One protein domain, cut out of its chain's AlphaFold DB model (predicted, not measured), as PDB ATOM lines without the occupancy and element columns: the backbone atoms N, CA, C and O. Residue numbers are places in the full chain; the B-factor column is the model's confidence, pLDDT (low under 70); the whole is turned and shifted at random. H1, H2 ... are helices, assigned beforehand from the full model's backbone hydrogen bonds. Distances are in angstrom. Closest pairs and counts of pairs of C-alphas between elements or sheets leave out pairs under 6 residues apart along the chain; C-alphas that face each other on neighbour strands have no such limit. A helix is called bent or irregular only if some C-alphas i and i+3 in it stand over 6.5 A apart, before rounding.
ATOM      1  N   LEU A 281      82.754  90.653  40.226       93.44
ATOM      2  CA  LEU A 281      82.268  89.418  39.628       93.44
ATOM      3  C   LEU A 281      83.179  88.959  38.487       93.44
ATOM      4  O   LEU A 281      83.557  87.790  38.475       93.44
ATOM      5  N   ALA A 282      83.617  89.853  37.595       93.31
ATOM      6  CA  ALA A 282      84.543  89.502  36.517       93.31
ATOM      7  C   ALA A 282      85.860  88.896  37.046       93.31
ATOM      8  O   ALA A 282      86.292  87.852  36.553       93.31
ATOM      9  N   TYR A 283      86.453  89.485  38.094       93.38
ATOM     10  CA  TYR A 283      87.634  88.917  38.758       93.38
ATOM     11  C   TYR A 283      87.348  87.552  39.385       93.38
ATOM     12  O   TYR A 283      88.110  86.607  39.178       93.38
ATOM     13  N   SER A 284      86.248  87.435  40.131       92.81
ATOM     14  CA  SER A 284      85.890  86.192  40.820       92.81
ATOM     15  C   SER A 284      85.604  85.036  39.857       92.81
ATOM     16  O   SER A 284      86.039  83.916  40.112       92.81
ATOM     17  N   LEU A 285      84.949  85.306  38.725       93.94
ATOM     18  CA  LEU A 285      84.624  84.313  37.703       93.94
ATOM     19  C   LEU A 285      85.873  83.881  36.937       93.94
ATOM     20  O   LEU A 285      86.073  82.688  36.727       93.94
ATOM     21  N   TYR A 286      86.748  84.824  36.571       93.81
ATOM     22  CA  TYR A 286      88.002  84.503  35.892       93.81
ATOM     23  C   TYR A 286      88.945  83.681  36.784       93.81
ATOM     24  O   TYR A 286      89.392  82.599  36.397       93.81
ATOM     25  N   LEU A 287      89.211  84.154  38.007       93.69
ATOM     26  CA  LEU A 287      90.068  83.450  38.966       93.69
ATOM     27  C   LEU A 287      89.434  82.131  39.423       93.69
ATOM     28  O   LEU A 287      90.139  81.134  39.592       93.69
ATOM     29  N   GLY A 288      88.107  82.093  39.559       92.06
ATOM     30  CA  GLY A 288      87.349  80.871  39.806       92.06
ATOM     31  C   GLY A 288      87.458  79.876  38.651       92.06
ATOM     32  O   GLY A 288      87.629  78.685  38.895       92.06
ATOM     33  N   GLY A 289      87.456  80.349  37.403       92.94
ATOM     34  CA  GLY A 289      87.698  79.540  36.210       92.94
ATOM     35  C   GLY A 289      89.102  78.931  36.199       92.94
ATOM     36  O   GLY A 289      89.251  77.734  35.966       92.94
ATOM     37  N   LEU A 290      90.135  79.711  36.535       92.56
ATOM     38  CA  LEU A 290      91.503  79.194  36.689       92.56
ATOM     39  C   LEU A 290      91.606  78.168  37.825       92.56
ATOM     40  O   LEU A 290      92.247  77.126  37.674       92.56
ATOM     41  N   LYS A 291      90.930  78.420  38.951       91.19
ATOM     42  CA  LYS A 291      90.841  77.470  40.064       91.19
ATOM     43  C   LYS A 291      90.107  76.187  39.655       91.19
ATOM     44  O   LYS A 291      90.515  75.099  40.051       91.19
ATOM     45  N   ALA A 292      89.066  76.289  38.830       90.75
ATOM     46  CA  ALA A 292      88.347  75.142  38.276       90.75
ATOM     47  C   ALA A 292      89.228  74.318  37.325       90.75
ATOM     48  O   ALA A 292      89.209  73.092  37.410       90.75
ATOM     49  N   ILE A 293      90.055  74.967  36.496       90.06
ATOM     50  CA  ILE A 293      91.069  74.296  35.664       90.06
ATOM     51  C   ILE A 293      92.050  73.521  36.549       90.06
ATOM     52  O   ILE A 293      92.294  72.341  36.303       90.06
ATOM     53  N   TYR A 294      92.563  74.153  37.611       88.25
ATOM     54  CA  TYR A 294      93.494  73.516  38.544       88.25
ATOM     55  C   TYR A 294      92.883  72.300  39.259       88.25
ATOM     56  O   TYR A 294      93.537  71.270  39.400       88.25
ATOM     57  N   HIS A 295      91.619  72.393  39.683       84.44
ATOM     58  CA  HIS A 295      90.912  71.275  40.313       84.44
ATOM     59  C   HIS A 295      90.396  70.226  39.320       84.44
ATOM     60  O   HIS A 295      89.997  69.144  39.743       84.44
ATOM     61  N   GLY A 296      90.407  70.500  38.018       85.31
ATOM     62  CA  GLY A 296      89.876  69.586  37.012       85.31
ATOM     63  C   GLY A 296      88.341  69.561  36.930       85.31
ATOM     64  O   GLY A 296      87.773  68.542  36.551       85.31
ATOM     65  N   TYR A 297      87.648  70.644  37.300       88.00
ATOM     66  CA  TYR A 297      86.180  70.731  37.252       88.00
ATOM     67  C   TYR A 297      85.667  71.078  35.855       88.00
ATOM     68  O   TYR A 297      85.118  72.154  35.613       88.00
ATOM     69  N   GLN A 298      85.839  70.136  34.930       85.62
ATOM     70  CA  GLN A 298      85.566  70.338  33.510       85.62
ATOM     71  C   GLN A 298      84.195  70.950  33.171       85.62
ATOM     72  O   GLN A 298      84.185  71.887  32.371       85.62
ATOM     73  N   PRO A 299      83.065  70.528  33.780       86.38
ATOM     74  CA  PRO A 299      81.751  71.066  33.423       86.38
ATOM     75  C   PRO A 299      81.606  72.572  33.675       86.38
ATOM     76  O   PRO A 299      80.841  73.245  32.995       86.38
ATOM     77  N   VAL A 300      82.341  73.101  34.655       90.62
ATOM     78  CA  VAL A 300      82.176  74.471  35.155       90.62
ATOM     79  C   VAL A 300      83.141  75.458  34.489       90.62
ATOM     80  O   VAL A 300      82.830  76.645  34.398       90.62
ATOM     81  N   VAL A 301      84.293  74.991  33.990       91.19
ATOM     82  CA  VAL A 301      85.346  75.855  33.419       91.19
ATOM     83  C   VAL A 301      84.816  76.720  32.278       91.19
ATOM     84  O   VAL A 301      84.959  77.943  32.331       91.19
ATOM     85  N   SER A 302      84.187  76.105  31.273       89.62
ATOM     86  CA  SER A 302      83.700  76.819  30.086       89.62
ATOM     87  C   SER A 302      82.671  77.884  30.458       89.62
ATOM     88  O   SER A 302      82.728  79.024  30.004       89.62
ATOM     89  N   PHE A 303      81.763  77.523  31.367       92.31
ATOM     90  CA  PHE A 303      80.722  78.417  31.849       92.31
ATOM     91  C   PHE A 303      81.307  79.640  32.572       92.31
ATOM     92  O   PHE A 303      80.963  80.770  32.230       92.31
ATOM     93  N   LEU A 304      82.228  79.445  33.525       93.25
ATOM     94  CA  LEU A 304      82.843  80.552  34.273       93.25
ATOM     95  C   LEU A 304      83.629  81.502  33.362       93.25
ATOM     96  O   LEU A 304      83.513  82.723  33.496       93.25
ATOM     97  N   MET A 305      84.400  80.954  32.420       92.75
ATOM     98  CA  MET A 305      85.187  81.752  31.479       92.75
ATOM     99  C   MET A 305      84.292  82.545  30.521       92.75
ATOM    100  O   MET A 305      84.566  83.718  30.255       92.75
ATOM    101  N   GLU A 306      83.194  81.955  30.044       91.94
ATOM    102  CA  GLU A 306      82.229  82.650  29.191       91.94
ATOM    103  C   GLU A 306      81.491  83.762  29.945       91.94
ATOM    104  O   GLU A 306      81.396  84.880  29.436       91.94
ATOM    105  N   GLN A 307      81.054  83.518  31.184       91.75
ATOM    106  CA  GLN A 307      80.434  84.560  32.011       91.75
ATOM    107  C   GLN A 307      81.400  85.722  32.287       91.75
ATOM    108  O   GLN A 307      81.023  86.889  32.151       91.75
ATOM    109  N   ALA A 308      82.672  85.430  32.580       92.69
ATOM    110  CA  ALA A 308      83.694  86.461  32.738       92.69
ATOM    111  C   ALA A 308      83.858  87.299  31.454       92.69
ATOM    112  O   ALA A 308      83.877  88.530  31.512       92.69
ATOM    113  N   ARG A 309      83.908  86.660  30.276       91.94
ATOM    114  CA  ARG A 309      83.981  87.372  28.988       91.94
ATOM    115  C   ARG A 309      82.761  88.243  28.725       91.94
ATOM    116  O   ARG A 309      82.921  89.350  28.215       91.94
ATOM    117  N   GLN A 310      81.560  87.768  29.041       91.56
ATOM    118  CA  GLN A 310      80.331  88.538  28.844       91.56
ATOM    119  C   GLN A 310      80.333  89.811  29.695       91.56
ATOM    120  O   GLN A 310      80.040  90.889  29.174       91.56
ATOM    121  N   LEU A 311      80.757  89.728  30.960       89.88
ATOM    122  CA  LEU A 311      80.905  90.909  31.817       89.88
ATOM    123  C   LEU A 311      81.955  91.891  31.282       89.88
ATOM    124  O   LEU A 311      81.702  93.094  31.255       89.88
ATOM    125  N   LEU A 312      83.094  91.385  30.804       90.75
ATOM    126  CA  LEU A 312      84.172  92.202  30.235       90.75
ATOM    127  C   LEU A 312      83.818  92.824  28.871       90.75
ATOM    128  O   LEU A 312      84.367  93.858  28.512       90.75
ATOM    129  N   ARG A 313      82.919  92.211  28.090       89.56
ATOM    130  CA  ARG A 313      82.415  92.780  26.825       89.56
ATOM    131  C   ARG A 313      81.377  93.870  27.062       89.56
ATOM    132  O   ARG A 313      81.345  94.854  26.329       89.56
ATOM    133  N   ASN A 314      80.520  93.672  28.059       87.62
ATOM    134  CA  ASN A 314      79.405  94.572  28.341       87.62
ATOM    135  C   ASN A 314      79.837  95.834  29.096       87.62
ATOM    136  O   ASN A 314      79.141  96.845  29.033       87.62
ATOM    137  N   ASN A 315      80.975  95.784  29.789       84.44
ATOM    138  CA  ASN A 315      81.465  96.862  30.634       84.44
ATOM    139  C   ASN A 315      82.904  97.254  30.275       84.44
ATOM    140  O   ASN A 315      83.743  96.416  29.963       84.44
ATOM    141  N   THR A 316      83.219  98.543  30.379       79.56
ATOM    142  CA  THR A 316      84.573  99.068  30.170       79.56
ATOM    143  C   THR A 316      85.358  99.056  31.483       79.56
ATOM    144  O   THR A 316      85.464 100.086  32.150       79.56
ATOM    145  N   PHE A 317      85.876  97.892  31.878       82.00
ATOM    146  CA  PHE A 317      86.763  97.757  33.039       82.00
ATOM    147  C   PHE A 317      88.239  97.842  32.633       82.00
ATOM    148  O   PHE A 317      88.623  97.377  31.560       82.00
ATOM    149  N   ASP A 318      89.083  98.383  33.514       83.88
ATOM    150  CA  ASP A 318      90.545  98.290  33.394       83.88
ATOM    151  C   ASP A 318      91.004  96.906  33.879       83.88
ATOM    152  O   ASP A 318      91.510  96.740  34.992       83.88
ATOM    153  N   PHE A 319      90.742  95.892  33.053       88.06
ATOM    154  CA  PHE A 319      91.070  94.505  33.355       88.06
ATOM    155  C   PHE A 319      92.430  94.126  32.741       88.06
ATOM    156  O   PHE A 319      92.635  94.310  31.539       88.06
ATOM    157  N   PRO A 320      93.375  93.575  33.527       88.56
ATOM    158  CA  PRO A 320      94.757  93.367  33.091       88.56
ATOM    159  C   PRO A 320      94.925  92.240  32.065       88.56
ATOM    160  O   PRO A 320      95.961  92.164  31.407       88.56
ATOM    161  N   VAL A 321      93.930  91.360  31.925       88.31
ATOM    162  CA  VAL A 321      94.002  90.182  31.056       88.31
ATOM    163  C   VAL A 321      93.145  90.392  29.801       88.31
ATOM    164  O   VAL A 321      91.943  90.623  29.910       88.31
ATOM    165  N   PRO A 322      93.710  90.279  28.586       88.81
ATOM    166  CA  PRO A 322      92.932  90.446  27.366       88.81
ATOM    167  C   PRO A 322      91.960  89.276  27.159       88.81
ATOM    168  O   PRO A 322      92.292  88.123  27.439       88.81
ATOM    169  N   LEU A 323      90.787  89.557  26.575       90.00
ATOM    170  CA  LEU A 323      89.751  88.552  26.274       90.00
ATOM    171  C   LEU A 323      90.290  87.348  25.484       90.00
ATOM    172  O   LEU A 323      89.885  86.215  25.727       90.00
ATOM    173  N   SER A 324      91.228  87.587  24.564       88.12
ATOM    174  CA  SER A 324      91.869  86.541  23.764       88.12
ATOM    175  C   SER A 324      92.718  85.578  24.596       88.12
ATOM    176  O   SER A 324      92.773  84.395  24.268       88.12
ATOM    177  N   LEU A 325      93.339  86.043  25.689       90.25
ATOM    178  CA  LEU A 325      94.076  85.170  26.605       90.25
ATOM    179  C   LEU A 325      93.118  84.285  27.410       90.25
ATOM    180  O   LEU A 325      93.397  83.102  27.573       90.25
ATOM    181  N   ILE A 326      91.974  84.825  27.846       91.56
ATOM    182  CA  ILE A 326      90.934  84.054  28.550       91.56
ATOM    183  C   ILE A 326      90.413  82.926  27.651       91.56
ATOM    184  O   ILE A 326      90.344  81.775  28.076       91.56
ATOM    185  N   SER A 327      90.097  83.236  26.389       90.06
ATOM    186  CA  SER A 327      89.679  82.228  25.405       90.06
ATOM    187  C   SER A 327      90.762  81.176  25.157       90.06
ATOM    188  O   SER A 327      90.457  79.990  25.126       90.06
ATOM    189  N   LEU A 328      92.033  81.573  25.037       90.12
ATOM    190  CA  LEU A 328      93.135  80.621  24.870       90.12
ATOM    191  C   LEU A 328      93.267  79.684  26.081       90.12
ATOM    192  O   LEU A 328      93.442  78.482  25.899       90.12
ATOM    193  N   GLN A 329      93.150  80.213  27.303       90.50
ATOM    194  CA  GLN A 329      93.221  79.424  28.537       90.50
ATOM    195  C   GLN A 329      92.076  78.410  28.632       90.50
ATOM    196  O   GLN A 329      92.315  77.246  28.946       90.50
ATOM    197  N   GLU A 330      90.850  78.804  28.299       90.12
ATOM    198  CA  GLU A 330      89.711  77.883  28.263       90.12
ATOM    199  C   GLU A 330      89.899  76.788  27.207       90.12
ATOM    200  O   GLU A 330      89.816  75.603  27.530       90.12
ATOM    201  N   LEU A 331      90.208  77.170  25.962       88.38
ATOM    202  CA  LEU A 331      90.362  76.231  24.848       88.38
ATOM    203  C   LEU A 331      91.528  75.261  25.077       88.38
ATOM    204  O   LEU A 331      91.442  74.092  24.704       88.38
ATOM    205  N   SER A 332      92.600  75.719  25.737       86.12
ATOM    206  CA  SER A 332      93.723  74.857  26.129       86.12
ATOM    207  C   SER A 332      93.295  73.711  27.032       86.12
ATOM    208  O   SER A 332      93.793  72.595  26.908       86.12
ATOM    209  N   TYR A 333      92.345  73.980  27.920       85.25
ATOM    210  CA  TYR A 333      91.812  72.994  28.833       85.25
ATOM    211  C   TYR A 333      90.719  72.136  28.174       85.25
ATOM    212  O   TYR A 333      90.694  70.919  28.348       85.25
ATOM    213  N   GLN A 334      89.854  72.736  27.350       82.44
ATOM    214  CA  GLN A 334      88.820  72.013  26.600       82.44
ATOM    215  C   GLN A 334      89.391  71.003  25.605       82.44
ATOM    216  O   GLN A 334      88.752  69.979  25.384       82.44
ATOM    217  N   GLN A 335      90.600  71.228  25.075       78.75
ATOM    218  CA  GLN A 335      91.289  70.301  24.169       78.75
ATOM    219  C   GLN A 335      91.304  68.854  24.681       78.75
ATOM    220  O   GLN A 335      91.266  67.913  23.890       78.75
ATOM    221  N   TYR A 336      91.366  68.668  25.997       74.44
ATOM    222  CA  TYR A 336      91.419  67.343  26.592       74.44
ATOM    223  C   TYR A 336      90.044  66.678  26.780       74.44
ATOM    224  O   TYR A 336      89.984  65.460  26.952       74.44
ATOM    225  N   ALA A 337      88.960  67.459  26.767       73.06
ATOM    226  CA  ALA A 337      87.585  66.978  26.892       73.06
ATOM    227  C   ALA A 337      86.917  66.816  25.517       73.06
ATOM    228  O   ALA A 337      86.391  65.748  25.215       73.06
ATOM    229  N   ASP A 338      86.990  67.855  24.682       78.12
ATOM    230  CA  ASP A 338      86.545  67.856  23.289       78.12
ATOM    231  C   ASP A 338      87.615  68.511  22.405       78.12
ATOM    232  O   ASP A 338      87.703  69.733  22.246       78.12
ATOM    233  N   SER A 339      88.464  67.668  21.816       78.38
ATOM    234  CA  SER A 339      89.551  68.134  20.959       78.38
ATOM    235  C   SER A 339      89.052  68.797  19.670       78.38
ATOM    236  O   SER A 339      89.807  69.576  19.088       78.38
ATOM    237  N   ALA A 340      87.848  68.487  19.180       81.50
ATOM    238  CA  ALA A 340      87.363  69.003  17.900       81.50
ATOM    239  C   ALA A 340      86.860  70.445  18.040       81.50
ATOM    240  O   ALA A 340      87.255  71.313  17.257       81.50
ATOM    241  N   GLU A 341      86.050  70.704  19.068       83.38
ATOM    242  CA  GLU A 341      85.559  72.047  19.386       83.38
ATOM    243  C   GLU A 341      86.715  72.980  19.775       83.38
ATOM    244  O   GLU A 341      86.850  74.078  19.225       83.38
ATOM    245  N   ALA A 342      87.637  72.497  20.616       83.81
ATOM    246  CA  ALA A 342      88.821  73.258  21.002       83.81
ATOM    247  C   ALA A 342      89.720  73.606  19.800       83.81
ATOM    248  O   ALA A 342      90.218  74.727  19.706       83.81
ATOM    249  N   CYS A 343      89.904  72.684  18.842       84.44
ATOM    250  CA  CYS A 343      90.650  72.967  17.608       84.44
ATOM    251  C   CYS A 343      90.031  74.109  16.805       84.44
ATOM    252  O   CYS A 343      90.762  74.979  16.329       84.44
ATOM    253  N   ALA A 344      88.708  74.085  16.625       87.00
ATOM    254  CA  ALA A 344      87.998  75.096  15.853       87.00
ATOM    255  C   ALA A 344      88.139  76.479  16.506       87.00
ATOM    256  O   ALA A 344      88.531  77.437  15.835       87.00
ATOM    257  N   GLY A 345      87.939  76.563  17.827       85.56
ATOM    258  CA  GLY A 345      88.127  77.807  18.577       85.56
ATOM    259  C   GLY A 345      89.573  78.317  18.542       85.56
ATOM    260  O   GLY A 345      89.814  79.508  18.344       85.56
ATOM    261  N   LEU A 346      90.571  77.432  18.661       86.94
ATOM    262  CA  LEU A 346      91.985  77.829  18.587       86.94
ATOM    263  C   LEU A 346      92.380  78.316  17.184       86.94
ATOM    264  O   LEU A 346      93.197  79.231  17.060       86.94
ATOM    265  N   GLN A 347      91.803  77.739  16.125       88.19
ATOM    266  CA  GLN A 347      91.994  78.214  14.752       88.19
ATOM    267  C   GLN A 347      91.392  79.607  14.549       88.19
ATOM    268  O   GLN A 347      92.036  80.458  13.928       88.19
ATOM    269  N   GLU A 348      90.214  79.871  15.116       88.31
ATOM    270  CA  GLU A 348      89.598  81.199  15.093       88.31
ATOM    271  C   GLU A 348      90.520  82.234  15.754       88.31
ATOM    272  O   GLU A 348      90.892  83.224  15.115       88.31
ATOM    273  N   VAL A 349      91.006  81.958  16.970       87.44
ATOM    274  CA  VAL A 349      91.943  82.840  17.692       87.44
ATOM    275  C   VAL A 349      93.244  83.056  16.909       87.44
ATOM    276  O   VAL A 349      93.751  84.177  16.860       87.44
ATOM    277  N   ALA A 350      93.777  82.020  16.255       87.50
ATOM    278  CA  ALA A 350      94.992  82.125  15.447       87.50
ATOM    279  C   ALA A 350      94.803  82.963  14.167       87.50
ATOM    280  O   ALA A 350      95.738  83.637  13.731       87.50
ATOM    281  N   SER A 351      93.608  82.924  13.569       87.31
ATOM    282  CA  SER A 351      93.278  83.635  12.326       87.31
ATOM    283  C   SER A 351      92.878  85.101  12.526       87.31
ATOM    284  O   SER A 351      92.879  85.876  11.574       87.31
ATOM    285  N   THR A 352      92.552  85.494  13.757       89.06
ATOM    286  CA  THR A 352      91.942  86.792  14.053       89.06
ATOM    287  C   THR A 352      92.977  87.920  14.171       89.06
ATOM    288  O   THR A 352      93.839  87.891  15.046       89.06
ATOM    289  N   ASP A 353      92.861  88.968  13.346       82.06
ATOM    290  CA  ASP A 353      93.878  90.031  13.226       82.06
ATOM    291  C   ASP A 353      94.035  90.951  14.452       82.06
ATOM    292  O   ASP A 353      95.120  91.486  14.679       82.06
ATOM    293  N   TRP A 354      92.986  91.140  15.264       79.69
ATOM    294  CA  TRP A 354      93.040  91.998  16.462       79.69
ATOM    295  C   TRP A 354      93.725  91.330  17.667       79.69
ATOM    296  O   TRP A 354      93.944  91.975  18.694       79.69
ATOM    297  N   VAL A 355      94.085  90.048  17.558       85.75
ATOM    298  CA  VAL A 355      94.753  89.291  18.622       85.75
ATOM    299  C   VAL A 355      96.271  89.537  18.582       85.75
ATOM    300  O   VAL A 355      96.883  89.444  17.509       85.75
ATOM    301  N   PRO A 356      96.922  89.799  19.738       88.06
ATOM    302  CA  PRO A 356      98.373  89.944  19.819       88.06
ATOM    303  C   PRO A 356      99.127  88.797  19.123       88.06
ATOM    304  O   PRO A 356      98.733  87.634  19.250       88.06
ATOM    305  N   PRO A 357     100.227  89.087  18.402       87.00
ATOM    306  CA  PRO A 357     100.938  88.085  17.606       87.00
ATOM    307  C   PRO A 357     101.466  86.917  18.450       87.00
ATOM    308  O   PRO A 357     101.460  85.788  17.974       87.00
ATOM    309  N   GLU A 358     101.849  87.165  19.704       88.00
ATOM    310  CA  GLU A 358     102.296  86.136  20.654       88.00
ATOM    311  C   GLU A 358     101.196  85.117  20.981       88.00
ATOM    312  O   GLU A 358     101.447  83.916  21.056       88.00
ATOM    313  N   LEU A 359      99.948  85.574  21.120       87.62
ATOM    314  CA  LEU A 359      98.815  84.689  21.386       87.62
ATOM    315  C   LEU A 359      98.408  83.913  20.131       87.62
ATOM    316  O   LEU A 359      98.040  82.744  20.226       87.62
ATOM    317  N   ARG A 360      98.541  84.517  18.942       88.69
ATOM    318  CA  ARG A 360      98.299  83.820  17.669       88.69
ATOM    319  C   ARG A 360      99.304  82.702  17.423       88.69
ATOM    320  O   ARG A 360      98.915  81.616  16.995       88.69
ATOM    321  N   THR A 361     100.589  82.931  17.705       90.31
ATOM    322  CA  THR A 361     101.616  81.889  17.571       90.31
ATOM    323  C   THR A 361     101.422  80.776  18.598       90.31
ATOM    324  O   THR A 361     101.551  79.603  18.239       90.31
ATOM    325  N   ALA A 362     101.041  81.112  19.836       88.56
ATOM    326  CA  ALA A 362     100.684  80.129  20.858       88.56
ATOM    327  C   ALA A 362      99.487  79.268  20.419       88.56
ATOM    328  O   ALA A 362      99.610  78.043  20.365       88.56
ATOM    329  N   ALA A 363      98.382  79.888  19.989       87.56
ATOM    330  CA  ALA A 363      97.200  79.181  19.494       87.56
ATOM    331  C   ALA A 363      97.529  78.273  18.295       87.56
ATOM    332  O   ALA A 363      97.180  77.095  18.293       87.56
ATOM    333  N   ALA A 364      98.294  78.762  17.311       87.69
ATOM    334  CA  ALA A 364      98.719  77.958  16.163       87.69
ATOM    335  C   ALA A 364      99.605  76.762  16.558       87.69
ATOM    336  O   ALA A 364      99.549  75.703  15.928       87.69
ATOM    337  N   THR A 365     100.430  76.915  17.595       88.12
ATOM    338  CA  THR A 365     101.242  75.820  18.144       88.12
ATOM    339  C   THR A 365     100.343  74.775  18.804       88.12
ATOM    340  O   THR A 365     100.495  73.582  18.553       88.12
ATOM    341  N   MET A 366      99.351  75.216  19.572       84.81
ATOM    342  CA  MET A 366      98.383  74.343  20.230       84.81
ATOM    343  C   MET A 366      97.511  73.565  19.246       84.81
ATOM    344  O   MET A 366      97.340  72.363  19.427       84.81
ATOM    345  N   VAL A 367      97.045  74.188  18.158       85.50
ATOM    346  CA  VAL A 367      96.298  73.490  17.091       85.50
ATOM    347  C   VAL A 367      97.102  72.309  16.540       85.50
ATOM    348  O   VAL A 367      96.556  71.220  16.372       85.50
ATOM    349  N   LYS A 368      98.415  72.483  16.318       83.75
ATOM    350  CA  LYS A 368      99.287  71.386  15.857       83.75
ATOM    351  C   LYS A 368      99.313  70.232  16.859       83.75
ATOM    352  O   LYS A 368      99.232  69.077  16.444       83.75
ATOM    353  N   PHE A 369      99.386  70.535  18.156       78.00
ATOM    354  CA  PHE A 369      99.332  69.520  19.210       78.00
ATOM    355  C   PHE A 369      97.983  68.797  19.253       78.00
ATOM    356  O   PHE A 369      97.971  67.573  19.348       78.00
ATOM    357  N   CYS A 370      96.867  69.515  19.105       72.25
ATOM    358  CA  CYS A 370      95.533  68.915  19.067       72.25
ATOM    359  C   CYS A 370      95.394  67.905  17.917       72.25
ATOM    360  O   CYS A 370      94.940  66.786  18.117       72.25
ATOM    361  N   THR A 371      95.851  68.273  16.713       70.88
ATOM    362  CA  THR A 371      95.748  67.414  15.518       70.88
ATOM    363  C   THR A 371      96.662  66.184  15.544       70.88
ATOM    364  O   THR A 371      96.468  65.266  14.749       70.88
ATOM    365  N   GLY A 372      97.671  66.164  16.423       66.12
ATOM    366  CA  GLY A 372      98.655  65.084  16.536       66.12
ATOM    367  C   GLY A 372      98.386  64.075  17.657       66.12
ATOM    368  O   GLY A 372      99.072  63.054  17.718       66.12
ATOM    369  N   LEU A 373      97.426  64.337  18.550       59.84
ATOM    370  CA  LEU A 373      97.110  63.458  19.677       59.84
ATOM    371  C   LEU A 373      96.169  62.319  19.238       59.84
ATOM    372  O   LEU A 373      95.130  62.579  18.632       59.84
ATOM    373  N   PRO A 374      96.485  61.046  19.549       56.72
ATOM    374  CA  PRO A 374      95.548  59.947  19.362       56.72
ATOM    375  C   PRO A 374      94.263  60.184  20.175       56.72
ATOM    376  O   PRO A 374      94.363  60.519  21.359       56.72
ATOM    377  N   PRO A 375      93.067  59.873  19.638       53.28
ATOM    378  CA  PRO A 375      91.784  59.966  20.352       53.28
ATOM    379  C   PRO A 375      91.640  58.953  21.510       53.28
ATOM    380  O   PRO A 375      90.548  58.690  21.995       53.28
ATOM    381  N   GLN A 376      92.727  58.316  21.940       45.72
ATOM    382  CA  GLN A 376      92.782  57.372  23.060       45.72
ATOM    383  C   GLN A 376      93.542  57.956  24.263       45.72
ATOM    384  O   GLN A 376      93.526  57.365  25.334       45.72
ATOM    385  N   LEU A 377      94.172  59.126  24.096       45.00
ATOM    386  CA  LEU A 377      94.770  59.929  25.167       45.00
ATOM    387  C   LEU A 377      93.795  60.995  25.699       45.00
ATOM    388  O   LEU A 377      94.228  61.932  26.365       45.00
ATOM    389  N   HIS A 378      92.488  60.853  25.431       47.41
ATOM    390  CA  HIS A 378      91.466  61.566  26.197       47.41
ATOM    391  C   HIS A 378      91.673  61.192  27.663       47.41
ATOM    392  O   HIS A 378      91.502  60.035  28.051       47.41
ATOM    393  N   CYS A 379      92.163  62.141  28.451       45.31
ATOM    394  CA  CYS A 379      92.589  61.876  29.808       45.31
ATOM    395  C   CYS A 379      91.377  61.452  30.647       45.31
ATOM    396  O   CYS A 379      90.585  62.297  31.057       45.31
ATOM    397  N   SER A 380      91.281  60.164  30.994       46.00
ATOM    398  CA  SER A 380      90.450  59.698  32.118       46.00
ATOM    399  C   SER A 380      90.762  60.475  33.408       46.00
ATOM    400  O   SER A 380      89.902  60.614  34.273       46.00
ATOM    401  N   ALA A 381      91.963  61.062  33.493       46.62
ATOM    402  CA  ALA A 381      92.392  61.952  34.566       46.62
ATOM    403  C   ALA A 381      91.518  63.211  34.741       46.62
ATOM    404  O   ALA A 381      91.486  63.785  35.823       46.62
ATOM    405  N   LEU A 382      90.769  63.646  33.720       51.62
ATOM    406  CA  LEU A 382      89.899  64.828  33.839       51.62
ATOM    407  C   LEU A 382      88.535  64.520  34.444       51.62
ATOM    408  O   LEU A 382      87.865  65.423  34.933       51.62
ATOM    409  N   THR A 383      88.139  63.249  34.457       55.75
ATOM    410  CA  THR A 383      86.937  62.797  35.161       55.75
ATOM    411  C   THR A 383      87.228  62.387  36.606       55.75
ATOM    412  O   THR A 383      86.295  62.230  37.386       55.75
ATOM    413  N   GLU A 384      88.503  62.269  37.007       59.69
ATOM    414  CA  GLU A 384      88.904  61.854  38.365       59.69
ATOM    415  C   GLU A 384      88.420  62.805  39.472       59.69
ATOM    416  O   GLU A 384      88.252  62.394  40.626       59.69
ATOM    417  N   ASN A 385      88.192  64.078  39.139       72.69
ATOM    418  CA  ASN A 385      87.738  65.105  40.079       72.69
ATOM    419  C   ASN A 385      86.273  65.505  39.879       72.69
ATOM    420  O   ASN A 385      85.842  66.531  40.406       72.69
ATOM    421  N   LEU A 386      85.491  64.692  39.161       77.38
ATOM    422  CA  LEU A 386      84.055  64.901  39.072       77.38
ATOM    423  C   LEU A 386      83.417  64.719  40.460       77.38
ATOM    424  O   LEU A 386      83.580  63.688  41.111       77.38
ATOM    425  N   VAL A 387      82.695  65.740  40.911       81.50
ATOM    426  CA  VAL A 387      81.867  65.700  42.114       81.50
ATOM    427  C   VAL A 387      80.526  65.094  41.725       81.50
ATOM    428  O   VAL A 387      79.802  65.651  40.898       81.50
ATOM    429  N   VAL A 388      80.206  63.958  42.333       82.75
ATOM    430  CA  VAL A 388      78.929  63.261  42.171       82.75
ATOM    431  C   VAL A 388      78.313  63.154  43.566       82.75
ATOM    432  O   VAL A 388      78.635  62.215  44.295       82.75
ATOM    433  N   PRO A 389      77.517  64.155  43.989       81.88
ATOM    434  CA  PRO A 389      76.843  64.117  45.278       81.88
ATOM    435  C   PRO A 389      75.868  62.946  45.373       81.88
ATOM    436  O   PRO A 389      75.438  62.386  44.355       81.88
ATOM    437  N   ALA A 390      75.470  62.612  46.597       77.81
ATOM    438  CA  ALA A 390      74.413  61.640  46.808       77.81
ATOM    439  C   ALA A 390      73.150  62.041  46.026       77.81
ATOM    440  O   ALA A 390      72.847  63.215  45.820       77.81
ATOM    441  N   ALA A 391      72.412  61.044  45.537       71.25
ATOM    442  CA  ALA A 391      71.165  61.230  44.792       71.25
ATOM    443  C   ALA A 391      71.247  61.958  43.428       71.25
ATOM    444  O   ALA A 391      70.219  62.046  42.751       71.25
ATOM    445  N   SER A 392      72.420  62.406  42.960       73.44
ATOM    446  CA  SER A 392      72.555  63.146  41.687       73.44
ATOM    447  C   SER A 392      72.143  62.346  40.444       73.44
ATOM    448  O   SER A 392      71.860  62.908  39.390       73.44
ATOM    449  N   SER A 393      72.144  61.018  40.559       70.81
ATOM    450  CA  SER A 393      71.803  60.083  39.482       70.81
ATOM    451  C   SER A 393      70.481  59.355  39.736       70.81
ATOM    452  O   SER A 393      70.124  58.454  38.976       70.81
ATOM    453  N   MET A 394      69.745  59.713  40.797       72.38
ATOM    454  CA  MET A 394      68.449  59.097  41.057       72.38
ATOM    455  C   MET A 394      67.408  59.601  40.050       72.38
ATOM    456  O   MET A 394      67.283  60.807  39.847       72.38
ATOM    457  N   PRO A 395      66.619  58.714  39.426       68.69
ATOM    458  CA  PRO A 395      65.525  59.140  38.567       68.69
ATOM    459  C   PRO A 395      64.473  59.867  39.413       68.69
ATOM    460  O   PRO A 395      63.827  59.268  40.273       68.69
ATOM    461  N   SER A 396      64.288  61.167  39.190       63.75
ATOM    462  CA  SER A 396      63.228  61.936  39.844       63.75
ATOM    463  C   SER A 396      61.970  61.896  38.980       63.75
ATOM    464  O   SER A 396      62.023  62.181  37.787       63.75
ATOM    465  N   GLY A 397      60.805  61.584  39.559       55.31
ATOM    466  CA  GLY A 397      59.529  61.602  38.821       55.31
ATOM    467  C   GLY A 397      59.195  62.967  38.190       55.31
ATOM    468  O   GLY A 397      58.456  63.029  37.209       55.31
ATOM    469  N   GLY A 398      59.792  64.054  38.702       56.94
ATOM    470  CA  GLY A 398      59.689  65.407  38.147       56.94
ATOM    471  C   GLY A 398      60.327  65.572  36.764       56.94
ATOM    472  O   GLY A 398      59.807  66.341  35.959       56.94
ATOM    473  N   SER A 399      61.360  64.789  36.431       57.31
ATOM    474  CA  SER A 399      62.015  64.819  35.111       57.31
ATOM    475  C   SER A 399      61.077  64.454  33.947       57.31
ATOM    476  O   SER A 399      61.310  64.876  32.816       57.31
ATOM    477  N   HIS A 400      59.972  63.748  34.219       60.44
ATOM    478  CA  HIS A 400      58.952  63.416  33.219       60.44
ATOM    479  C   HIS A 400      57.821  64.450  33.098       60.44
ATOM    480  O   HIS A 400      57.160  64.489  32.062       60.44
ATOM    481  N   ALA A 401      57.579  65.273  34.124       64.12
ATOM    482  CA  ALA A 401      56.464  66.227  34.150       64.12
ATOM    483  C   ALA A 401      56.908  67.681  33.895       64.12
ATOM    484  O   ALA A 401      56.190  68.437  33.244       64.12
ATOM    485  N   ALA A 402      58.089  68.059  34.389       75.19
ATOM    486  CA  ALA A 402      58.700  69.374  34.227       75.19
ATOM    487  C   ALA A 402      60.236  69.216  34.207       75.19
ATOM    488  O   ALA A 402      60.878  69.335  35.254       75.19
ATOM    489  N   PRO A 403      60.838  68.892  33.045       79.38
ATOM    490  CA  PRO A 403      62.280  68.693  32.949       79.38
ATOM    491  C   PRO A 403      63.028  69.995  33.256       79.38
ATOM    492  O   PRO A 403      62.798  71.020  32.615       79.38
ATOM    493  N   LEU A 404      63.940  69.937  34.227       83.88
ATOM    494  CA  LEU A 404      64.858  71.026  34.548       83.88
ATOM    495  C   LEU A 404      66.189  70.794  33.838       83.88
ATOM    496  O   LEU A 404      66.721  69.684  33.838       83.88
ATOM    497  N   TYR A 405      66.729  71.854  33.251       87.62
ATOM    498  CA  TYR A 405      68.034  71.844  32.601       87.62
ATOM    499  C   TYR A 405      69.012  72.653  33.437       87.62
ATOM    500  O   TYR A 405      68.649  73.708  33.959       87.62
ATOM    501  N   SER A 406      70.242  72.164  33.558       89.06
ATOM    502  CA  SER A 406      71.282  72.910  34.252       89.06
ATOM    503  C   SER A 406      71.687  74.142  33.451       89.06
ATOM    504  O   SER A 406      71.971  74.035  32.258       89.06
ATOM    505  N   LEU A 407      71.787  75.293  34.119       89.69
ATOM    506  CA  LEU A 407      72.333  76.524  33.543       89.69
ATOM    507  C   LEU A 407      73.764  76.342  33.011       89.69
ATOM    508  O   LEU A 407      74.131  76.952  32.011       89.69
ATOM    509  N   VAL A 408      74.569  75.523  33.692       88.62
ATOM    510  CA  VAL A 408      76.008  75.400  33.428       88.62
ATOM    511  C   VAL A 408      76.268  74.512  32.217       88.62
ATOM    512  O   VAL A 408      76.914  74.938  31.264       88.62
ATOM    513  N   SER A 409      75.761  73.277  32.239       85.44
ATOM    514  CA  SER A 409      76.008  72.300  31.172       85.44
ATOM    515  C   SER A 409      74.914  72.222  30.112       85.44
ATOM    516  O   SER A 409      75.102  71.543  29.102       85.44
ATOM    517  N   GLY A 410      73.748  72.833  30.338       85.31
ATOM    518  CA  GLY A 410      72.576  72.690  29.469       85.31
ATOM    519  C   GLY A 410      71.973  71.279  29.459       85.31
ATOM    520  O   GLY A 410      71.091  70.992  28.650       85.31
ATOM    521  N   LYS A 411      72.444  70.370  30.325       86.69
ATOM    522  CA  LYS A 411      71.976  68.980  30.392       86.69
ATOM    523  C   LYS A 411      70.748  68.856  31.286       86.69
ATOM    524  O   LYS A 411      70.551  69.645  32.207       86.69
ATOM    525  N   LEU A 412      69.938  67.832  31.016       85.06
ATOM    526  CA  LEU A 412      68.811  67.465  31.871       85.06
ATOM    527  C   LEU A 412      69.326  67.097  33.269       85.06
ATOM    528  O   LEU A 412      70.227  66.265  33.396       85.06
ATOM    529  N   ILE A 413      68.738  67.698  34.302       83.69
ATOM    530  CA  ILE A 413      69.039  67.368  35.693       83.69
ATOM    531  C   ILE A 413      68.236  66.126  36.076       83.69
ATOM    532  O   ILE A 413      67.004  66.133  36.056       83.69
ATOM    533  N   ASN A 414      68.950  65.067  36.451       77.56
ATOM    534  CA  ASN A 414      68.363  63.897  37.088       77.56
ATOM    535  C   ASN A 414      68.423  64.086  38.610       77.56
ATOM    536  O   ASN A 414      69.397  64.621  39.131       77.56
ATOM    537  N   GLY A 415      67.383  63.658  39.325       75.94
ATOM    538  CA  GLY A 415      67.352  63.732  40.786       75.94
ATOM    539  C   GLY A 415      66.889  65.088  41.315       75.94
ATOM    540  O   GLY A 415      65.994  65.713  40.735       75.94
ATOM    541  N   ALA A 416      67.450  65.489  42.456       77.44
ATOM    542  CA  ALA A 416      67.204  66.788  43.073       77.44
ATOM    543  C   ALA A 416      67.963  67.882  42.310       77.44
ATOM    544  O   ALA A 416      69.135  67.715  41.983       77.44
ATOM    545  N   ALA A 417      67.298  68.995  42.017       81.81
ATOM    546  CA  ALA A 417      67.915  70.145  41.367       81.81
ATOM    547  C   ALA A 417      68.265  71.207  42.409       81.81
ATOM    548  O   ALA A 417      67.488  71.436  43.334       81.81
ATOM    549  N   HIS A 418      69.407  71.874  42.241       84.88
ATOM    550  CA  HIS A 418      69.768  73.011  43.075       84.88
ATOM    551  C   HIS A 418      69.210  74.291  42.441       84.88
ATOM    552  O   HIS A 418      69.659  74.692  41.364       84.88
ATOM    553  N   LEU A 419      68.199  74.892  43.070       87.19
ATOM    554  CA  LEU A 419      67.605  76.148  42.612       87.19
ATOM    555  C   LEU A 419      68.457  77.332  43.067       87.19
ATOM    556  O   LEU A 419      68.865  77.409  44.223       87.19
ATOM    557  N   LEU A 420      68.703  78.260  42.146       87.69
ATOM    558  CA  LEU A 420      69.403  79.508  42.430       87.69
ATOM    559  C   LEU A 420      68.463  80.529  43.088       87.69
ATOM    560  O   LEU A 420      67.268  80.291  43.269       87.69
ATOM    561  N   GLU A 421      68.998  81.698  43.437       84.31
ATOM    562  CA  GLU A 421      68.287  82.742  44.185       84.31
ATOM    563  C   GLU A 421      67.031  83.297  43.490       84.31
ATOM    564  O   GLU A 421      66.186  83.917  44.135       84.31
ATOM    565  N   ASP A 422      66.884  83.081  42.182       84.56
ATOM    566  CA  ASP A 422      65.698  83.470  41.418       84.56
ATOM    567  C   ASP A 422      64.527  82.474  41.558       84.56
ATOM    568  O   ASP A 422      63.418  82.750  41.087       84.56
ATOM    569  N   GLY A 423      64.765  81.316  42.185       83.06
ATOM    570  CA  GLY A 423      63.799  80.237  42.389       83.06
ATOM    571  C   GLY A 423      63.336  79.551  41.101       83.06
ATOM    572  O   GLY A 423      62.351  78.813  41.119       83.06
ATOM    573  N   ARG A 424      63.996  79.821  39.966       83.88
ATOM    574  CA  ARG A 424      63.601  79.325  38.636       83.88
ATOM    575  C   ARG A 424      64.750  78.656  37.914       83.88
ATOM    576  O   ARG A 424      64.546  77.629  37.271       83.88
ATOM    577  N   THR A 425      65.931  79.249  37.985       87.06
ATOM    578  CA  THR A 425      67.115  78.706  37.343       87.06
ATOM    579  C   THR A 425      67.680  77.601  38.214       87.06
ATOM    580  O   THR A 425      67.836  77.757  39.425       87.06
ATOM    581  N   ALA A 426      67.971  76.468  37.587       87.50
ATOM    582  CA  ALA A 426      68.474  75.287  38.260       87.50
ATOM    583  C   ALA A 426      69.887  74.947  37.788       87.50
ATOM    584  O   ALA A 426      70.253  75.164  36.631       87.50
ATOM    585  N   VAL A 427      70.669  74.372  38.693       88.81
ATOM    586  CA  VAL A 427      71.992  73.810  38.420       88.81
ATOM    587  C   VAL A 427      72.017  72.368  38.918       88.81
ATOM    588  O   VAL A 427      71.365  72.026  39.911       88.81
ATOM    589  N   ALA A 428      72.741  71.494  38.219       88.25
ATOM    590  CA  ALA A 428      72.935  70.128  38.693       88.25
ATOM    591  C   ALA A 428      73.711  70.140  40.030       88.25
ATOM    592  O   ALA A 428      74.672  70.904  40.155       88.25
ATOM    593  N   PRO A 429      73.382  69.284  41.016       85.44
ATOM    594  CA  PRO A 429      74.030  69.311  42.333       85.44
ATOM    595  C   PRO A 429      75.562  69.231  42.280       85.44
ATOM    596  O   PRO A 429      76.249  70.001  42.946       85.44
ATOM    597  N   GLY A 430      76.115  68.356  41.432       87.25
ATOM    598  CA  GLY A 430      77.569  68.237  41.269       87.25
ATOM    599  C   GLY A 430      78.219  69.510  40.721       87.25
ATOM    600  O   GLY A 430      79.284  69.912  41.181       87.25
ATOM    601  N   GLU A 431      77.550  70.194  39.793       89.25
ATOM    602  CA  GLU A 431      78.023  71.461  39.228       89.25
ATOM    603  C   GLU A 431      77.921  72.602  40.243       89.25
ATOM    604  O   GLU A 431      78.828  73.427  40.311       89.25
ATOM    605  N   ALA A 432      76.875  72.623  41.075       88.88
ATOM    606  CA  ALA A 432      76.726  73.598  42.155       88.88
ATOM    607  C   ALA A 432      77.870  73.486  43.180       88.88
ATOM    608  O   ALA A 432      78.456  74.498  43.566       88.88
ATOM    609  N   VAL A 433      78.254  72.261  43.557       88.12
ATOM    610  CA  VAL A 433      79.394  72.001  44.457       88.12
ATOM    611  C   VAL A 433      80.723  72.416  43.830       88.12
ATOM    612  O   VAL A 433      81.541  73.080  44.473       88.12
ATOM    613  N   MET A 434      80.948  72.072  42.560       89.69
ATOM    614  CA  MET A 434      82.139  72.516  41.828       89.69
ATOM    615  C   MET A 434      82.215  74.047  41.750       89.69
ATOM    616  O   MET A 434      83.281  74.622  41.981       89.69
ATOM    617  N   LEU A 435      81.087  74.706  41.464       90.06
ATOM    618  CA  LEU A 435      80.984  76.161  41.410       90.06
ATOM    619  C   LEU A 435      81.347  76.794  42.750       90.06
ATOM    620  O   LEU A 435      82.255  77.617  42.771       90.06
ATOM    621  N   ALA A 436      80.733  76.383  43.861       88.38
ATOM    622  CA  ALA A 436      80.975  77.006  45.167       88.38
ATOM    623  C   ALA A 436      82.405  76.830  45.695       88.38
ATOM    624  O   ALA A 436      82.912  77.643  46.475       88.38
ATOM    625  N   ARG A 437      83.095  75.769  45.265       87.12
ATOM    626  CA  ARG A 437      84.513  75.557  45.589       87.12
ATOM    627  C   ARG A 437      85.435  76.497  44.821       87.12
ATOM    628  O   ARG A 437      86.518  76.828  45.316       87.12
ATOM    629  N   CYS A 438      85.021  76.935  43.637       88.50
ATOM    630  CA  CYS A 438      85.821  77.759  42.738       88.50
ATOM    631  C   CYS A 438      85.482  79.248  42.810       88.50
ATOM    632  O   CYS A 438      86.391  80.074  42.819       88.50
ATOM    633  N   CYS A 439      84.199  79.581  42.899       89.50
ATOM    634  CA  CYS A 439      83.663  80.931  42.948       89.50
ATOM    635  C   CYS A 439      82.705  81.052  44.137       89.50
ATOM    636  O   CYS A 439      81.880  80.174  44.368       89.50
ATOM    637  N   ALA A 440      82.798  82.147  44.888       86.50
ATOM    638  CA  ALA A 440      81.904  82.380  46.021       86.50
ATOM    639  C   ALA A 440      80.542  82.954  45.611       86.50
ATOM    640  O   ALA A 440      79.586  82.853  46.375       86.50
ATOM    641  N   PHE A 441      80.449  83.569  44.432       90.81
ATOM    642  CA  PHE A 441      79.244  84.255  43.976       90.81
ATOM    643  C   PHE A 441      78.401  83.384  43.045       90.81
ATOM    644  O   PHE A 441      78.918  82.520  42.334       90.81
ATOM    645  N   SER A 442      77.096  83.652  43.041       88.44
ATOM    646  CA  SER A 442      76.119  82.992  42.182       88.44
ATOM    647  C   SER A 442      76.431  83.212  40.696       88.44
ATOM    648  O   SER A 442      76.790  84.328  40.293       88.44
ATOM    649  N   PRO A 443      76.240  82.179  39.855       85.00
ATOM    650  CA  PRO A 443      76.457  82.269  38.415       85.00
ATOM    651  C   PRO A 443      75.489  83.221  37.690       85.00
ATOM    652  O   PRO A 443      75.735  83.546  36.533       85.00
ATOM    653  N   LEU A 444      74.415  83.697  38.337       85.38
ATOM    654  CA  LEU A 444      73.464  84.656  37.748       85.38
ATOM    655  C   LEU A 444      73.971  86.108  37.731       85.38
ATOM    656  O   LEU A 444      73.305  86.992  37.192       85.38
ATOM    657  N   GLY A 445      75.125  86.386  38.344       82.88
ATOM    658  CA  GLY A 445      75.704  87.731  38.379       82.88
ATOM    659  C   GLY A 445      74.942  88.726  39.268       82.88
ATOM    660  O   GLY A 445      75.096  89.939  39.136       82.88
ATOM    661  N   THR A 446      74.113  88.230  40.187       85.25
ATOM    662  CA  THR A 446      73.338  89.045  41.139       85.25
ATOM    663  C   THR A 446      74.191  89.594  42.286       85.25
ATOM    664  O   THR A 446      73.857  90.627  42.866       85.25
ATOM    665  N   GLY A 447      75.312  88.932  42.594       83.62
ATOM    666  CA  GLY A 447      76.161  89.236  43.748       83.62
ATOM    667  C   GLY A 447      75.735  88.537  45.048       83.62
ATOM    668  O   GLY A 447      76.271  88.862  46.109       83.62
ATOM    669  N   HIS A 448      74.790  87.594  44.987       87.88
ATOM    670  CA  HIS A 448      74.523  86.658  46.083       87.88
ATOM    671  C   HIS A 448      75.598  85.567  46.149       87.88
ATOM    672  O   HIS A 448      76.239  85.266  45.141       87.88
ATOM    673  N   TRP A 449      75.807  84.978  47.327       87.12
ATOM    674  CA  TRP A 449      76.691  83.822  47.467       87.12
ATOM    675  C   TRP A 449      76.022  82.559  46.939       87.12
ATOM    676  O   TRP A 449      74.822  82.366  47.130       87.12
ATOM    677  N   ILE A 450      76.805  81.692  46.301       85.56
ATOM    678  CA  ILE A 450      76.338  80.350  45.967       85.56
ATOM    679  C   ILE A 450      76.433  79.470  47.219       85.56
ATOM    680  O   ILE A 450      77.479  79.399  47.862       85.56
ATOM    681  N   SER A 451      75.331  78.817  47.581       71.31
ATOM    682  CA  SER A 451      75.281  77.873  48.700       71.31
ATOM    683  C   SER A 451      75.133  76.460  48.157       71.31
ATOM    684  O   SER A 451      74.267  76.214  47.330       71.31
ATOM    685  N   CYS A 452      75.938  75.507  48.625       61.62
ATOM    686  CA  CYS A 452      75.781  74.091  48.281       61.62
ATOM    687  C   CYS A 452      74.787  73.415  49.212       61.62
ATOM    688  O   CYS A 452      75.121  72.466  49.916       61.62
ATOM    689  N   LYS A 453      73.560  73.925  49.234       59.06
ATOM    690  CA  LYS A 453      72.485  73.255  49.944       59.06
ATOM    691  C   LYS A 453      72.091  72.006  49.156       59.06
ATOM    692  O   LYS A 453      71.649  72.112  48.006       59.06
ATOM    693  N   GLU A 454      72.204  70.839  49.782       48.66
ATOM    694  CA  GLU A 454      71.267  69.761  49.493       48.66
ATOM    695  C   GLU A 454      69.942  70.218  50.090       48.66
ATOM    696  O   GLU A 454      69.729  70.149  51.299       48.66
ATOM    697  N   GLU A 455      69.070  70.815  49.276       36.53
ATOM    698  CA  GLU A 455      67.711  71.043  49.743       36.53
ATOM    699  C   GLU A 455      67.112  69.669  50.000       36.53
ATOM    700  O   GLU A 455      66.760  68.943  49.067       36.53
ATOM    701  N   GLY A 456      67.078  69.291  51.280       32.09
ATOM    702  CA  GLY A 456      66.428  68.086  51.742       32.09
ATOM    703  C   GLY A 456      65.076  67.964  51.056       32.09
ATOM    704  O   GLY A 456      64.293  68.912  51.049       32.09
TER     705      GLY A 456
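AT A GLANCE: This is residues 281 to 456 of the 465 residues of the protein "Hypothetical protein" of Pyramimonas obovata (UniProt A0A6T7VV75). Five helices, H1 to H5, stand in an up-and-down bundle, each running against the one before it, and a loop-rich part with H6 and H7 packs on the H1 and H2 side through H7. Residues 373 to 396 lead from H5, at the other side of the bundle, to that part. The 176 printed residues have seven named helices, H1 to H7 in order, and no named strand; the class is all helix, with 87 residues, under half, in named elements. The whole is compact, with a radius of gyration of the C-alphas of 17.4 A and spans of 52 by 43 by 27 A.

HOW THE PARTS SIT: H1, residues 281 to 295, and H2, residues 298 to 314, form a hairpin at a shallow tilt of 22 degrees, the C-alphas of Ala 282 and Ala 308 closest at 4.9 A. H2 and H3, residues 323 to 334, form the next, closest at C-alphas 302 and 330, 6.4 A. H3 and H4, residues 339 to 351, form another, closest at C-alphas 331 and 342, 5.1 A. H4 and H5, residues 357 to 372, form the last, closest at C-alphas 350 and 360, 4.3 A. H7, residues 429 to 438, touches H1 about perpendicular at 73 degrees, with residues 288 to 292 of H1 alone; C-alphas 288 and 438 are closest, 4.5 A. H6, residues 397 to 400, touches no helix. In H1, H3, H4, H5 and H7 every O i to N i+4 pair is within hydrogen-bond range, in H2 11 of 13; H6 is too short for one.

IN THESE COORDINATES: H1 begins at C-alpha 281 (82.268, 89.418, 39.628). H2 is 25.5 A long and only just irregular: C-alphas 299 and 302 are 6.9 A apart. H5, 23.1 A, ends at C-alpha 372 (98.655, 65.084, 16.536).

THE WHOLE: The farthest C-alphas, of Pro 357 and Gly 397, are 53.5 A apart. The printed part has no cut; the links H5 to H6 and H6 to H7 are long. Residues 372 to 384, 395 to 401 and 452 to 456 have pLDDT under 70.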